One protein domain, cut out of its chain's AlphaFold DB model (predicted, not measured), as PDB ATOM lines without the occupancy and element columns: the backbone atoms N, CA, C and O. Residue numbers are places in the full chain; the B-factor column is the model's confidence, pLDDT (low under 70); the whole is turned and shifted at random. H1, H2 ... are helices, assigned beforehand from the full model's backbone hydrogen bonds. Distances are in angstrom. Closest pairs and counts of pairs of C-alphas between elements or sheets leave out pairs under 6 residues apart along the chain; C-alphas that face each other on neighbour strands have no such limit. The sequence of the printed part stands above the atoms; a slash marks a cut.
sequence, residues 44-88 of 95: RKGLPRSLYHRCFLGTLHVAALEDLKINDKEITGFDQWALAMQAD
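AT A GLANCE: This is residues 44 to 88 of the 95 residues of an uncharacterized protein of Gymnopus luxurians FD-317 M1 (UniProt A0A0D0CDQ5). The chain makes a loose loop, with the short helices H1 and H2 joined at a corner along it, and an arm ending in the separate helix H3. The stretch from 44 to 53 leads into H1; after H2 the chain comes back near residues 45 to 48 and runs on through the link of residues 68 to 77 to H3, whose residues 79 to 88 stick out at one end, and this link together with H3 makes much of the length. The printed part has 45 residues with three named helices, in the order H1, H2, H3, and no named strand; the class is all helix. The whole is loose, with a radius of gyration of the C-alphas of 12.5 A, and elongated, spanning 37 by 19 by 14 A.

IN THESE COORDINATES: The printed part begins at Arg 44, with its C-alpha at (-34.096, -102.019, 50.902). H1 is residues 54 to 59, 8.8 A from first to last C-alpha, and begins at C-alpha 54 at (-18.920, -100.909, 49.913). H2 is residues 62 to 67 and measures 8.6 A. H3, the longest helix, is residues 78 to 88, measures 15.6 A and ends at C-alpha 88 at (-23.136, -91.229, 71.625).

HOW THE PARTS SIT: H1 and H2 are close but not clearly touching, with the closest C-alphas, those of Leu 57 and Leu 65, 7.2 A apart. Their lines stand at a steep tilt of 62 degrees, and they run opposite ways. H3 is apart from H1 and from H2. In H1, H2 and H3 every O i to N i+4 pair is within hydrogen-bond range.

THE WHOLE: The two C-alphas farthest apart, those of Ala 63 and Asp 88, are 38.3 A apart. The printed part has no cut. The link from H1 to H2 is tight, with 2 residues, and the link from H2 to H3 is short, with 10. The mean pLDDT of the printed part is 82.5, and residues 85 to 88 are under 70.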
ATOM      1  N   ARG A  44     -33.293-103.146  51.380       84.25
ATOM      2  CA  ARG A  44     -34.096-102.019  50.902       84.25
ATOM      3  C   ARG A  44     -33.516-101.494  49.587       84.25
ATOM      4  O   ARG A  44     -32.325-101.195  49.492       84.25
ATOM      5  N   LYS A  45     -34.377-101.395  48.576       88.56
ATOM      6  CA  LYS A  45     -34.077-100.836  47.251       88.56
ATOM      7  C   LYS A  45     -34.324 -99.324  47.250       88.56
ATOM      8  O   LYS A  45     -35.092 -98.834  48.076       88.56
ATOM      9  N   GLY A  46     -33.710 -98.599  46.321       87.06
ATOM     10  CA  GLY A  46     -33.924 -97.159  46.152       87.06
ATOM     11  C   GLY A  46     -33.141 -96.273  47.118       87.06
ATOM     12  O   GLY A  46     -33.378 -95.065  47.155       87.06
ATOM     13  N   LEU A  47     -32.247 -96.846  47.929       87.81
ATOM     14  CA  LEU A  47     -31.459 -96.059  48.869       87.81
ATOM     15  C   LEU A  47     -30.299 -95.352  48.160       87.81
ATOM     16  O   LEU A  47     -29.845 -95.801  47.101       87.81
ATOM     17  N   PRO A  48     -29.792 -94.265  48.758       87.94
ATOM     18  CA  PRO A  48     -28.552 -93.665  48.324       87.94
ATOM     19  C   PRO A  48     -27.359 -94.606  48.377       87.94
ATOM     20  O   PRO A  48     -27.267 -95.451  49.269       87.94
ATOM     21  N   ARG A  49     -26.413 -94.432  47.449       87.44
ATOM     22  CA  ARG A  49     -25.201 -95.266  47.377       87.44
ATOM     23  C   ARG A  49     -24.423 -95.291  48.697       87.44
ATOM     24  O   ARG A  49     -23.895 -96.338  49.059       87.44
ATOM     25  N   SER A  50     -24.400 -94.167  49.416       83.81
ATOM     26  CA  SER A  50     -23.745 -94.013  50.722       83.81
ATOM     27  C   SER A  50     -24.331 -94.901  51.823       83.81
ATOM     28  O   SER A  50     -23.626 -95.233  52.770       83.81
ATOM     29  N   LEU A  51     -25.592 -95.330  51.696       84.69
ATOM     30  CA  LEU A  51     -26.256 -96.197  52.674       84.69
ATOM     31  C   LEU A  51     -26.007 -97.691  52.437       84.69
ATOM     32  O   LEU A  51     -26.420 -98.521  53.247       84.69
ATOM     33  N   TYR A  52     -25.342 -98.056  51.341       88.19
ATOM     34  CA  TYR A  52     -24.946 -99.433  51.086       88.19
ATOM     35  C   TYR A  52     -23.494 -99.663  51.494       88.19
ATOM     36  O   TYR A  52     -22.603 -98.863  51.216       88.19
ATOM     37  N   HIS A  53     -23.224-100.822  52.094       88.88
ATOM     38  CA  HIS A  53     -21.855-101.212  52.410       88.88
ATOM     39  C   HIS A  53     -21.023-101.383  51.124       88.88
ATOM     40  O   HIS A  53     -21.452-102.044  50.174       88.88
ATOM     41  N   ARG A  54     -19.789-100.863  51.104       87.12
ATOM     42  CA  ARG A  54     -18.920-100.909  49.913       87.12
ATOM     43  C   ARG A  54     -18.684-102.334  49.404       87.12
ATOM     44  O   ARG A  54     -18.804-102.578  48.207       87.12
ATOM     45  N   CYS A  55     -18.397-103.283  50.300       88.00
ATOM     46  CA  CYS A  55     -18.197-104.683  49.905       88.00
ATOM     47  C   CYS A  55     -19.491-105.345  49.422       88.00
ATOM     48  O   CYS A  55     -19.431-106.248  48.596       88.00
ATOM     49  N   PHE A  56     -20.654-104.896  49.902       89.81
ATOM     50  CA  PHE A  56     -21.932-105.406  49.411       89.81
ATOM     51  C   PHE A  56     -22.122-105.003  47.947       89.81
ATOM     52  O   PHE A  56     -22.320-105.865  47.104       89.81
ATOM     53  N   LEU A  57     -21.930-103.724  47.614       89.75
ATOM     54  CA  LEU A  57     -22.011-103.270  46.222       89.75
ATOM     55  C   LEU A  57     -20.951-103.922  45.322       89.75
ATOM     56  O   LEU A  57     -21.250-104.281  44.189       89.75
ATOM     57  N   GLY A  58     -19.725-104.105  45.821       89.19
ATOM     58  CA  GLY A  58     -18.627-104.691  45.045       89.19
ATOM     59  C   GLY A  58     -18.740-106.198  44.786       89.19
ATOM     60  O   GLY A  58     -18.034-106.712  43.926       89.19
ATOM     61  N   THR A  59     -19.601-106.907  45.521       91.25
ATOM     62  CA  THR A  59     -19.802-108.362  45.373       91.25
ATOM     63  C   THR A  59     -21.069-108.716  44.598       91.25
ATOM     64  O   THR A  59     -21.282-109.884  44.275       91.25
ATOM     65  N   LEU A  60     -21.912-107.729  44.287       88.88
ATOM     66  CA  LEU A  60     -23.137-107.945  43.532       88.88
ATOM     67  C   LEU A  60     -22.872-108.038  42.030       88.88
ATOM     68  O   LEU A  60     -22.067-107.305  41.461       88.88
ATOM     69  N   HIS A  61     -23.625-108.924  41.382       91.00
ATOM     70  CA  HIS A  61     -23.701-108.982  39.928       91.00
ATOM     71  C   HIS A  61     -24.376-107.716  39.371       91.00
ATOM     72  O   HIS A  61     -25.247-107.143  40.023       91.00
ATOM     73  N   VAL A  62     -24.037-107.322  38.138       89.56
ATOM     74  CA  VAL A  62     -24.551-106.096  37.491       89.56
ATOM     75  C   VAL A  62     -26.083-106.040  37.492       89.56
ATOM     76  O   VAL A  62     -26.656-105.055  37.936       89.56
ATOM     77  N   ALA A  63     -26.750-107.139  37.127       89.50
ATOM     78  CA  ALA A  63     -28.215-107.228  37.172       89.50
ATOM     79  C   ALA A  63     -28.797-106.973  38.579       89.50
ATOM     80  O   ALA A  63     -29.823-106.318  38.729       89.50
ATOM     81  N   ALA A  64     -28.118-107.443  39.631       86.94
ATOM     82  CA  ALA A  64     -28.556-107.219  41.006       86.94
ATOM     83  C   ALA A  64     -28.312-105.768  41.465       86.94
ATOM     84  O   ALA A  64     -29.052-105.260  42.307       86.94
ATOM     85  N   LEU A  65     -27.296-105.095  40.915       88.12
ATOM     86  CA  LEU A  65     -27.049-103.669  41.147       88.12
ATOM     87  C   LEU A  65     -28.118-102.793  40.485       88.12
ATOM     88  O   LEU A  65     -28.607-101.855  41.113       88.12
ATOM     89  N   GLU A  66     -28.523-103.119  39.258       88.50
ATOM     90  CA  GLU A  66     -29.621-102.429  38.566       88.50
ATOM     91  C   GLU A  66     -30.950-102.610  39.313       88.50
ATOM     92  O   GLU A  66     -31.689-101.649  39.546       88.50
ATOM     93  N   ASP A  67     -31.202-103.824  39.807       90.31
ATOM     94  CA  ASP A  67     -32.380-104.157  40.606       90.31
ATOM     95  C   ASP A  67     -32.484-103.387  41.925       90.31
ATOM     96  O   ASP A  67     -33.591-103.256  42.463       90.31
ATOM     97  N   LEU A  68     -31.361-102.905  42.472       88.19
ATOM     98  CA  LEU A  68     -31.345-102.079  43.679       88.19
ATOM     99  C   LEU A  68     -31.869-100.666  43.425       88.19
ATOM    100  O   LEU A  68     -32.272-100.021  44.392       88.19
ATOM    101  N   LYS A  69     -31.910-100.199  42.166       89.56
ATOM    102  CA  LYS A  69     -32.350 -98.844  41.787       89.56
ATOM    103  C   LYS A  69     -31.688 -97.767  42.652       89.56
ATOM    104  O   LYS A  69     -32.377 -96.932  43.234       89.56
ATOM    105  N   ILE A  70     -30.367 -97.856  42.807       87.12
ATOM    106  CA  ILE A  70     -29.593 -96.979  43.694       87.12
ATOM    107  C   ILE A  70     -29.869 -95.519  43.329       87.12
ATOM    108  O   ILE A  70     -29.844 -95.140  42.161       87.12
ATOM    109  N   ASN A  71     -30.170 -94.714  44.341       84.94
ATOM    110  CA  ASN A  71     -30.412 -93.292  44.172       84.94
ATOM    111  C   ASN A  71     -29.076 -92.547  44.296       84.94
ATOM    112  O   ASN A  71     -28.423 -92.621  45.327       84.94
ATOM    113  N   ASP A  72     -28.649 -91.803  43.284       78.94
ATOM    114  CA  ASP A  72     -27.385 -91.054  43.379       78.94
ATOM    115  C   ASP A  72     -27.529 -89.718  44.132       78.94
ATOM    116  O   ASP A  72     -26.585 -88.939  44.223       78.94
ATOM    117  N   LYS A  73     -28.708 -89.436  44.706       79.62
ATOM    118  CA  LYS A  73     -28.903 -88.273  45.577       79.62
ATOM    119  C   LYS A  73     -28.222 -88.501  46.920       79.62
ATOM    120  O   LYS A  73     -28.638 -89.358  47.700       79.62
ATOM    121  N   GLU A  74     -27.216 -87.689  47.201       73.38
ATOM    122  CA  GLU A  74     -26.603 -87.619  48.521       73.38
ATOM    123  C   GLU A  74     -27.603 -87.101  49.560       73.38
ATOM    124  O   GLU A  74     -28.419 -86.212  49.300       73.38
ATOM    125  N   ILE A  75     -27.547 -87.683  50.756       75.25
ATOM    126  CA  ILE A  75     -28.332 -87.222  51.897       75.25
ATOM    127  C   ILE A  75     -27.586 -86.034  52.496       75.25
ATOM    128  O   ILE A  75     -26.550 -86.196  53.139       75.25
ATOM    129  N   THR A  76     -28.120 -84.832  52.299       77.38
ATOM    130  CA  THR A  76     -27.609 -83.620  52.947       77.38
ATOM    131  C   THR A  76     -27.614 -83.785  54.466       77.38
ATOM    132  O   THR A  76     -28.653 -84.091  55.048       77.38
ATOM    133  N   GLY A  77     -26.460 -83.569  55.101       76.06
ATOM    134  CA  GLY A  77     -26.302 -83.668  56.557       76.06
ATOM    135  C   GLY A  77     -26.034 -85.080  57.090       76.06
ATOM    136  O   GLY A  77     -25.925 -85.240  58.304       76.06
ATOM    137  N   PHE A  78     -25.885 -86.097  56.229       76.25
ATOM    138  CA  PHE A  78     -25.552 -87.456  56.674       76.25
ATOM    139  C   PHE A  78     -24.228 -87.517  57.436       76.25
ATOM    140  O   PHE A  78     -24.173 -88.144  58.487       76.25
ATOM    141  N   ASP A  79     -23.195 -86.815  56.968       75.94
ATOM    142  CA  ASP A  79     -21.896 -86.786  57.648       75.94
ATOM    143  C   ASP A  79     -22.000 -86.166  59.047       75.94
ATOM    144  O   ASP A  79     -21.415 -86.670  60.000       75.94
ATOM    145  N   GLN A  80     -22.810 -85.113  59.198       80.31
ATOM    146  CA  GLN A  80     -23.052 -84.469  60.493       80.31
ATOM    147  C   GLN A  80     -23.800 -85.403  61.451       80.31
ATOM    148  O   GLN A  80     -23.451 -85.488  62.626       80.31
ATOM    149  N   TRP A  81     -24.795 -86.138  60.946       79.69
ATOM    150  CA  TRP A  81     -25.519 -87.144  61.721       79.69
ATOM    151  C   TRP A  81     -24.632 -88.338  62.104       79.69
ATOM    152  O   TRP A  81     -24.662 -88.782  63.250       79.69
ATOM    153  N   ALA A  82     -23.816 -88.840  61.174       76.38
ATOM    154  CA  ALA A  82     -22.923 -89.971  61.410       76.38
ATOM    155  C   ALA A  82     -21.859 -89.638  62.467       76.38
ATOM    156  O   ALA A  82     -21.598 -90.454  63.349       76.38
ATOM    157  N   LEU A  83     -21.298 -88.424  62.417       76.25
ATOM    158  CA  LEU A  83     -20.376 -87.921  63.439       76.25
ATOM    159  C   LEU A  83     -21.055 -87.775  64.809       76.25
ATOM    160  O   LEU A  83     -20.452 -88.119  65.821       76.25
ATOM    161  N   ALA A  84     -22.310 -87.315  64.853       75.00
ATOM    162  CA  ALA A  84     -23.062 -87.200  66.102       75.00
ATOM    163  C   ALA A  84     -23.355 -88.571  66.745       75.00
ATOM    164  O   ALA A  84     -23.162 -88.737  67.942       75.00
ATOM    165  N   MET A  85     -23.746 -89.578  65.956       69.12
ATOM    166  CA  MET A  85     -24.037 -90.926  66.473       69.12
ATOM    167  C   MET A  85     -22.797 -91.687  66.963       69.12
ATOM    168  O   MET A  85     -22.923 -92.534  67.845       69.12
ATOM    169  N   GLN A  86     -21.606 -91.419  66.413       60.66
ATOM    170  CA  GLN A  86     -20.367 -91.994  66.955       60.66
ATOM    171  C   GLN A  86     -20.048 -91.443  68.348       60.66
ATOM    172  O   GLN A  86     -19.611 -92.205  69.204       60.66
ATOM    173  N   ALA A  87     -20.325 -90.158  68.591       59.81
ATOM    174  CA  ALA A  87     -20.116 -89.549  69.901       59.81
ATOM    175  C   ALA A  87     -20.989 -90.196  70.991       59.81
ATOM    176  O   ALA A  87     -20.514 -90.398  72.101       59.81
ATOM    177  N   ASP A  88     -22.219 -90.603  70.662       55.94
ATOM    178  CA  ASP A  88     -23.136 -91.229  71.625       55.94
ATOM    179  C   ASP A  88     -22.710 -92.655  72.041       55.94
ATOM    180  O   ASP A  88     -23.094 -93.115  73.114       55.94
TER     181      ASP A  88